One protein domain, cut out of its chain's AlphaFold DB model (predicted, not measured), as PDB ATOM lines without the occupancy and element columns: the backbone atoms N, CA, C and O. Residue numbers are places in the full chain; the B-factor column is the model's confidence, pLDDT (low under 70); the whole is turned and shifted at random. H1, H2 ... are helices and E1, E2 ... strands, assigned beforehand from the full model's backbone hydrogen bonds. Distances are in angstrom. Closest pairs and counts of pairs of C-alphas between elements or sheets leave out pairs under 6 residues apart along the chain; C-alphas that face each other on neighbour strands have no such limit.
ATOM      1  N   VAL A   5     221.644 213.307 167.025       72.31
ATOM      2  CA  VAL A   5     220.763 213.945 168.008       72.31
ATOM      3  C   VAL A   5     221.600 214.418 169.187       72.31
ATOM      4  O   VAL A   5     222.194 213.616 169.901       72.31
ATOM      5  N   VAL A   6     221.622 215.728 169.415       74.00
ATOM      6  CA  VAL A   6     222.278 216.347 170.568       74.00
ATOM      7  C   VAL A   6     221.207 216.735 171.578       74.00
ATOM      8  O   VAL A   6     220.330 217.552 171.287       74.00
ATOM      9  N   VAL A   7     221.273 216.149 172.772       68.25
ATOM     10  CA  VAL A   7     220.393 216.507 173.888       68.25
ATOM     11  C   VAL A   7     221.112 217.521 174.759       68.25
ATOM     12  O   VAL A   7     222.043 217.182 175.486       68.25
ATOM     13  N   THR A   8     220.658 218.767 174.717       71.19
ATOM     14  CA  THR A   8     221.138 219.805 175.624       71.19
ATOM     15  C   THR A   8     220.162 219.904 176.789       71.19
ATOM     16  O   THR A   8     219.000 220.291 176.627       71.19
ATOM     17  N   THR A   9     220.619 219.553 177.990       62.12
ATOM     18  CA  THR A   9     219.889 219.852 179.226       62.12
ATOM     19  C   THR A   9     219.838 221.366 179.413       62.12
ATOM     20  O   THR A   9     220.879 222.008 179.560       62.12
ATOM     21  N   GLY A  10     218.641 221.956 179.373       62.09
ATOM     22  CA  GLY A  10     218.473 223.390 179.587       62.09
ATOM     23  C   GLY A  10     218.930 223.805 180.989       62.09
ATOM     24  O   GLY A  10     218.645 223.118 181.970       62.09
ATOM     25  N   ARG A  11     219.605 224.957 181.101       62.53
ATOM     26  CA  ARG A  11     220.009 225.571 182.383       62.53
ATOM     27  C   ARG A  11     218.819 226.246 183.103       62.53
ATOM     28  O   ARG A  11     218.923 227.392 183.523       62.53
ATOM     29  N   GLY A  12     217.668 225.570 183.197       63.84
ATOM     30  CA  GLY A  12     216.476 226.077 183.893       63.84
ATOM     31  C   GLY A  12     215.149 225.418 183.482       63.84
ATOM     32  O   GLY A  12     214.956 225.055 182.324       63.84
ATOM     33  N   ARG A  13     214.226 225.270 184.451       62.94
ATOM     34  CA  ARG A  13     212.842 224.734 184.330       62.94
ATOM     35  C   ARG A  13     212.675 223.323 183.731       62.94
ATOM     36  O   ARG A  13     211.585 222.971 183.299       62.94
ATOM     37  N   GLY A  14     213.720 222.494 183.716       65.31
ATOM     38  CA  GLY A  14     213.604 221.080 183.320       65.31
ATOM     39  C   GLY A  14     213.294 220.843 181.835       65.31
ATOM     40  O   GLY A  14     212.961 219.722 181.449       65.31
ATOM     41  N   MET A  15     213.413 221.867 180.984       63.12
ATOM     42  CA  MET A  15     213.160 221.732 179.552       63.12
ATOM     43  C   MET A  15     214.378 221.107 178.855       63.12
ATOM     44  O   MET A  15     215.487 221.641 178.913       63.12
ATOM     45  N   LYS A  16     214.177 219.958 178.198       68.75
ATOM     46  CA  LYS A  16     215.196 219.306 177.360       68.75
ATOM     47  C   LYS A  16     215.140 219.893 175.952       68.75
ATOM     48  O   LYS A  16     214.071 219.917 175.345       68.75
ATOM     49  N   ILE A  17     216.277 220.351 175.437       70.75
ATOM     50  CA  ILE A  17     216.398 220.830 174.058       70.75
ATOM     51  C   ILE A  17     217.009 219.703 173.230       70.75
ATOM     52  O   ILE A  17     218.108 219.240 173.523       70.75
ATOM     53  N   TYR A  18     216.295 219.276 172.192       73.12
ATOM     54  CA  TYR A  18     216.786 218.296 171.227       73.12
ATOM     55  C   TYR A  18     217.218 219.036 169.967       73.12
ATOM     56  O   TYR A  18     216.402 219.701 169.328       73.12
ATOM     57  N   SER A  19     218.499 218.940 169.625       76.12
ATOM     58  CA  SER A  19     219.042 219.470 168.375       76.12
ATOM     59  C   SER A  19     219.321 218.314 167.428       76.12
ATOM     60  O   SER A  19     219.965 217.342 167.813       76.12
ATOM     61  N   PHE A  20     218.849 218.424 166.191       78.06
ATOM     62  CA  PHE A  20     219.059 217.417 165.156       78.06
ATOM     63  C   PHE A  20     220.047 217.971 164.138       78.06
ATOM     64  O   PHE A  20     219.784 219.008 163.527       78.06
ATOM     65  N   LYS A  21     221.174 217.290 163.943       80.06
ATOM     66  CA  LYS A  21     222.026 217.523 162.779       80.06
ATOM     67  C   LYS A  21     221.643 216.506 161.723       80.06
ATOM     68  O   LYS A  21     221.681 215.309 161.975       80.06
ATOM     69  N   ALA A  22     221.281 216.988 160.548       83.50
ATOM     70  CA  ALA A  22     220.972 216.162 159.394       83.50
ATOM     71  C   ALA A  22     221.683 216.738 158.161       83.50
ATOM     72  O   ALA A  22     222.041 217.922 158.162       83.50
ATOM     73  N   PRO A  23     221.886 215.936 157.102       88.31
ATOM     74  CA  PRO A  23     222.407 216.440 155.839       88.31
ATOM     75  C   PRO A  23     221.577 217.631 155.324       88.31
ATOM     76  O   PRO A  23     220.344 217.568 155.373       88.31
ATOM     77  N   PRO A  24     222.205 218.693 154.776       88.12
ATOM     78  CA  PRO A  24     221.481 219.876 154.302       88.12
ATOM     79  C   PRO A  24     220.377 219.567 153.284       88.12
ATOM     80  O   PRO A  24     219.315 220.181 153.326       88.12
ATOM     81  N   SER A  25     220.596 218.578 152.408       90.75
ATOM     82  CA  SER A  25     219.608 218.123 151.422       90.75
ATOM     83  C   SER A  25     218.333 217.585 152.072       90.75
ATOM     84  O   SER A  25     217.235 217.935 151.649       90.75
ATOM     85  N   MET A  26     218.469 216.801 153.142       89.25
ATOM     86  CA  MET A  26     217.342 216.237 153.885       89.25
ATOM     87  C   MET A  26     216.551 217.326 154.618       89.25
ATOM     88  O   MET A  26     215.323 217.298 154.627       89.25
ATOM     89  N   ILE A  27     217.244 218.312 155.199       89.25
ATOM     90  CA  ILE A  27     216.594 219.459 155.851       89.25
ATOM     91  C   ILE A  27     215.806 220.276 154.818       89.25
ATOM     92  O   ILE A  27     214.648 220.615 155.057       89.25
ATOM     93  N   ALA A  28     216.404 220.550 153.655       91.56
ATOM     94  CA  ALA A  28     215.755 221.304 152.586       91.56
ATOM     95  C   ALA A  28     214.515 220.582 152.034       91.56
ATOM     96  O   ALA A  28     213.483 221.211 151.793       91.56
ATOM     97  N   GLU A  29     214.594 219.262 151.861       93.81
ATOM     98  CA  GLU A  29     213.457 218.454 151.426       93.81
ATOM     99  C   GLU A  29     212.333 218.448 152.467       93.81
ATOM    100  O   GLU A  29     211.173 218.679 152.117       93.81
ATOM    101  N   PHE A  30     212.672 218.265 153.744       92.38
ATOM    102  CA  PHE A  30     211.713 218.333 154.842       92.38
ATOM    103  C   PHE A  30     210.987 219.683 154.883       92.38
ATOM    104  O   PHE A  30     209.759 219.724 154.953       92.38
ATOM    105  N   ASP A  31     211.721 220.793 154.776       93.19
ATOM    106  CA  ASP A  31     211.130 222.132 154.761       93.19
ATOM    107  C   ASP A  31     210.213 222.354 153.563       93.19
ATOM    108  O   ASP A  31     209.164 222.988 153.693       93.19
ATOM    109  N   ARG A  32     210.603 221.848 152.388       96.06
ATOM    110  CA  ARG A  32     209.778 221.926 151.181       96.06
ATOM    111  C   ARG A  32     208.444 221.218 151.406       96.06
ATOM    112  O   ARG A  32     207.406 221.810 151.127       96.06
ATOM    113  N   LEU A  33     208.471 219.995 151.937       95.38
ATOM    114  CA  LEU A  33     207.266 219.212 152.228       95.38
ATOM    115  C   LEU A  33     206.399 219.875 153.307       95.38
ATOM    116  O   LEU A  33     205.187 219.983 153.135       95.38
ATOM    117  N   ALA A  34     207.010 220.386 154.379       94.62
ATOM    118  CA  ALA A  34     206.299 221.107 155.433       94.62
ATOM    119  C   ALA A  34     205.576 222.347 154.886       94.62
ATOM    120  O   ALA A  34     204.390 222.538 155.150       94.62
ATOM    121  N   ARG A  35     206.254 223.149 154.052       94.62
ATOM    122  CA  ARG A  35     205.653 224.329 153.407       94.62
ATOM    123  C   ARG A  35     204.538 223.963 152.436       94.62
ATOM    124  O   ARG A  35     203.521 224.645 152.420       94.62
ATOM    125  N   GLN A  36     204.702 222.896 151.652       96.44
ATOM    126  CA  GLN A  36     203.647 222.397 150.760       96.44
ATOM    127  C   GLN A  36     202.392 221.975 151.534       96.44
ATOM    128  O   GLN A  36     201.285 222.147 151.037       96.44
ATOM    129  N   ALA A  37     202.564 221.484 152.761       93.88
ATOM    130  CA  ALA A  37     201.475 221.160 153.675       93.88
ATOM    131  C   ALA A  37     200.946 222.371 154.478       93.88
ATOM    132  O   ALA A  37     200.064 222.195 155.314       93.88
ATOM    133  N   GLY A  38     201.476 223.583 154.265       96.31
ATOM    134  CA  GLY A  38     201.077 224.788 155.004       96.31
ATOM    135  C   GLY A  38     201.537 224.822 156.467       96.31
ATOM    136  O   GLY A  38     200.969 225.560 157.265       96.31
ATOM    137  N   LEU A  39     202.546 224.028 156.832       94.81
ATOM    138  CA  LEU A  39     203.034 223.885 158.204       94.81
ATOM    139  C   LEU A  39     204.319 224.677 158.442       94.81
ATOM    140  O   LEU A  39     205.203 224.761 157.583       94.81
ATOM    141  N   THR A  40     204.484 225.177 159.666       92.75
ATOM    142  CA  THR A  40     205.796 225.628 160.136       92.75
ATOM    143  C   THR A  40     206.721 224.431 160.368       92.75
ATOM    144  O   THR A  40     206.285 223.316 160.669       92.75
ATOM    145  N   ARG A  41     208.039 224.663 160.307       88.50
ATOM    146  CA  ARG A  41     209.046 223.624 160.590       88.50
ATOM    147  C   ARG A  41     208.817 222.966 161.960       88.50
ATOM    148  O   ARG A  41     208.891 221.747 162.081       88.50
ATOM    149  N   SER A  42     208.499 223.761 162.981       87.00
ATOM    150  CA  SER A  42     208.250 223.264 164.340       87.00
ATOM    151  C   SER A  42     207.023 222.353 164.429       87.00
ATOM    152  O   SER A  42     207.058 221.355 165.149       87.00
ATOM    153  N   GLU A  43     205.943 222.661 163.712       90.75
ATOM    154  CA  GLU A  43     204.741 221.816 163.674       90.75
ATOM    155  C   GLU A  43     205.008 220.498 162.957       90.75
ATOM    156  O   GLU A  43     204.658 219.437 163.474       90.75
ATOM    157  N   ALA A  44     205.705 220.552 161.823       91.12
ATOM    158  CA  ALA A  44     206.099 219.360 161.088       91.12
ATOM    159  C   ALA A  44     206.988 218.433 161.942       91.12
ATOM    160  O   ALA A  44     206.767 217.223 161.970       91.12
ATOM    161  N   ILE A  45     207.940 218.985 162.711       88.12
ATOM    162  CA  ILE A  45     208.785 218.201 163.632       88.12
ATOM    163  C   ILE A  45     207.936 217.552 164.734       88.12
ATOM    164  O   ILE A  45     208.106 216.368 165.026       88.12
ATOM    165  N   LYS A  46     206.992 218.288 165.334       87.69
ATOM    166  CA  LYS A  46     206.084 217.731 166.352       87.69
ATOM    167  C   LYS A  46     205.241 216.584 165.796       87.69
ATOM    168  O   LYS A  46     205.081 215.570 166.474       87.69
ATOM    169  N   LEU A  47     204.719 216.726 164.576       89.12
ATOM    170  CA  LEU A  47     203.941 215.679 163.909       89.12
ATOM    171  C   LEU A  47     204.789 214.443 163.614       89.12
ATOM    172  O   LEU A  47     204.344 213.331 163.893       89.12
ATOM    173  N   LEU A  48     206.017 214.632 163.129       86.75
ATOM    174  CA  LEU A  48     206.959 213.542 162.890       86.75
ATOM    175  C   LEU A  48     207.230 212.750 164.176       86.75
ATOM    176  O   LEU A  48     207.117 211.524 164.179       86.75
ATOM    177  N   ILE A  49     207.518 213.444 165.281       84.44
ATOM    178  CA  ILE A  49     207.740 212.816 166.593       84.44
ATOM    179  C   ILE A  49     206.481 212.076 167.056       84.44
ATOM    180  O   ILE A  49     206.564 210.921 167.469       84.44
ATOM    181  N   LYS A  50     205.303 212.703 166.955       86.06
ATOM    182  CA  LYS A  50     204.031 212.077 167.343       86.06
ATOM    183  C   LYS A  50     203.771 210.798 166.547       86.06
ATOM    184  O   LYS A  50     203.389 209.786 167.128       86.06
ATOM    185  N   HIS A  51     204.005 210.828 165.237       86.62
ATOM    186  CA  HIS A  51     203.825 209.672 164.365       86.62
ATOM    187  C   HIS A  51     204.821 208.552 164.688       86.62
ATOM    188  O   HIS A  51     204.440 207.383 164.723       86.62
ATOM    189  N   ALA A  52     206.079 208.902 164.959       83.00
ATOM    190  CA  ALA A  52     207.111 207.960 165.379       83.00
ATOM    191  C   ALA A  52     206.739 207.248 166.693       83.00
ATOM    192  O   ALA A  52     206.814 206.025 166.768       83.00
ATOM    193  N   VAL A  53     206.269 207.994 167.699       82.69
ATOM    194  CA  VAL A  53     205.833 207.433 168.992       82.69
ATOM    195  C   VAL A  53     204.596 206.546 168.842       82.69
ATOM    196  O   VAL A  53     204.513 205.505 169.484       82.69
ATOM    197  N   ALA A  54     203.651 206.925 167.976       86.19
ATOM    198  CA  ALA A  54     202.454 206.129 167.711       86.19
ATOM    199  C   ALA A  54     202.747 204.823 166.950       86.19
ATOM    200  O   ALA A  54     201.933 203.905 166.983       86.19
ATOM    201  N   ASN A  55     203.901 204.723 166.280       87.44
ATOM    202  CA  ASN A  55     204.287 203.575 165.457       87.44
ATOM    203  C   ASN A  55     205.657 203.007 165.881       87.44
ATOM    204  O   ASN A  55     206.612 203.037 165.098       87.44
ATOM    205  N   PRO A  56     205.781 202.447 167.097       80.19
ATOM    206  CA  PRO A  56     207.059 201.950 167.612       80.19
ATOM    207  C   PRO A  56     207.644 200.806 166.766       80.19
ATOM    208  O   PRO A  56     208.861 200.696 166.633       80.19
ATOM    209  N   GLU A  57     206.805 199.995 166.118       81.44
ATOM    210  CA  GLU A  57     207.255 198.931 165.210       81.44
ATOM    211  C   GLU A  57     207.918 199.473 163.938       81.44
ATOM    212  O   GLU A  57     208.881 198.894 163.434       81.44
ATOM    213  N   LEU A  58     207.465 200.625 163.437       76.44
ATOM    214  CA  LEU A  58     208.124 201.296 162.319       76.44
ATOM    215  C   LEU A  58     209.533 201.740 162.724       76.44
ATOM    216  O   LEU A  58     210.479 201.524 161.969       76.44
ATOM    217  N   LEU A  59     209.688 202.284 163.935       74.50
ATOM    218  CA  LEU A  59     210.996 202.654 164.477       74.50
ATOM    219  C   LEU A  59     211.915 201.439 164.628       74.50
ATOM    220  O   LEU A  59     213.068 201.507 164.209       74.50
ATOM    221  N   ARG A  60     211.406 200.312 165.141       77.69
ATOM    222  CA  ARG A  60     212.174 199.057 165.251       77.69
ATOM    223  C   ARG A  60     212.631 198.545 163.888       77.69
ATOM    224  O   ARG A  60     213.788 198.171 163.734       77.69
ATOM    225  N   ARG A  61     211.752 198.567 162.881       76.31
ATOM    226  CA  ARG A  61     212.083 198.133 161.513       76.31
ATOM    227  C   ARG A  61     213.096 199.049 160.836       76.31
ATOM    228  O   ARG A  61     213.966 198.558 160.122       76.31
ATOM    229  N   LEU A  62     212.988 200.360 161.041       69.56
ATOM    230  CA  LEU A  62     213.944 201.332 160.510       69.56
ATOM    231  C   LEU A  62     215.306 201.209 161.202       69.56
ATOM    232  O   LEU A  62     216.324 201.193 160.517       69.56
ATOM    233  N   ALA A  63     215.328 201.030 162.525       69.94
ATOM    234  CA  ALA A  63     216.553 200.763 163.272       69.94
ATOM    235  C   ALA A  63     217.210 199.455 162.804       69.94
ATOM    236  O   ALA A  63     218.382 199.455 162.453       69.94
ATOM    237  N   GLY A  64     216.441 198.367 162.689       67.38
ATOM    238  CA  GLY A  64     216.943 197.061 162.246       67.38
ATOM    239  C   GLY A  64     217.445 197.019 160.799       67.38
ATOM    240  O   GLY A  64     218.233 196.143 160.459       67.38
ATOM    241  N   ARG A  65     217.035 197.966 159.942       59.84
ATOM    242  CA  ARG A  65     217.591 198.136 158.586       59.84
ATOM    243  C   ARG A  65     218.936 198.872 158.566       59.84
ATOM    244  O   ARG A  65     219.670 198.705 157.600       59.84
ATOM    245  N   ASN A  66     219.251 199.641 159.611       53.56
ATOM    246  CA  ASN A  66     220.487 200.420 159.745       53.56
ATOM    247  C   ASN A  66     221.521 199.786 160.688       53.56
ATOM    248  O   ASN A  66     222.595 200.352 160.860       53.56
ATOM    249  N   VAL A  67     221.241 198.623 161.287       45.12
ATOM    250  CA  VAL A  67     222.273 197.851 161.990       45.12
ATOM    251  C   VAL A  67     223.033 197.034 160.937       45.12
ATOM    252  O   VAL A  67     222.454 196.086 160.393       45.12
TER     253      VAL A  67
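Overview. This is residues 5 to 67 of the 76 residues of the protein "RHH_1 domain-containing protein" of Aeropyrum pernix (strain ATCC 700893 / DSM 11879 / JCM 9820 / NBRC 100138 / K1) (UniProt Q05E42). Three helices, H1, H2 and H3, are joined end to end round two near-square corners as an open U, with H2 as its base and H1 and H3 as its two arms, and a two-stranded hairpin, E1 and E2, leads into the free end of the arm H1 and points away from the plane of the U. The whole is loosely formed: the helices meet only near their corners, the inside of the U is open, and residues 46 to 67, with most of H2 and the whole of H3, stand free. The printed part has 63 residues with two named strands and three named helices, in the order E1, E2, H1, H2, H3 along the chain; the sheet has the order E1 - E2 and is antiparallel, and the class is mixed, helices and strands. The shape is loose, with a radius of gyration of the C-alphas of 14.0 A, and the C-alphas span 34 by 32 by 24 A along their three main axes.

Arrangement. The sheet consists of E1, residues 5 to 9, and E2, residues 16 to 21, which form a hairpin. The two strands are antiparallel, with 154 degrees between their N-to-C directions. C-alphas 7 and 18 face each other at 4.8 A, and C-alphas 9 and 16 at 5.1 A. Across the pair, N 6 and O 19 are within hydrogen-bond range at 2.8 A, and so are N 17 and O 8 at 3.0 A. A tight link of 2 residues leads from E2 to H1, residues 24 to 36. H1 and H2, residues 41 to 54, touch only at the corner by their link, with 4 pairs of C-alphas within 8 A. Their closest C-alphas are those of Ala 34 and Ala 44, 5.9 A apart; H1 touches H2 with residues 31 to 35 alone, and H2 touches H1 with residues 41 to 44 alone. The lines of H1 and H2 are about perpendicular, at 86 degrees. H2 and H3, residues 56 to 66, are close but not clearly touching, and their closest C-alphas are those of Ala 52 and Leu 59, 6.6 A apart. Their lines are also about perpendicular, at 81 degrees. H1 and H3 are apart, E1 is apart from H1, H2 and H3, and E2 is apart from H2 and H3. In H1, H2 and H3 every O i to N i+4 pair is within hydrogen-bond range.

Along the chain. E1 begins at C-alpha 5, at (220.763, 213.945, 168.008), and measures 12.7 A from first to last C-alpha. E2, residues 16 to 21, measures 16.2 A. H1, residues 24 to 36, begins at C-alpha 24, at (221.481, 219.876, 154.302), and measures 18.4 A. H2, residues 41 to 54, is the longest helix by residues and measures 20.0 A. H3, residues 56 to 66, measures 15.6 A and ends at C-alpha 66, at (220.487, 200.420, 159.745).

Size, cuts and confidence. The two C-alphas farthest apart are those of Gly 12 and Arg 65, at 37.7 A, while those of Val 5 and Val 67, the first and last printed, are 17.2 A apart. The printed part has no cut. The links from E2 to H1, H1 to H2 and H2 to H3 are tight, the link from E1 to E2 is short, and no link is long. The mean pLDDT of the printed part is 80.4, and 15 residues are under 70: residue 7, residues 9 to 16 and residues 62 to 67.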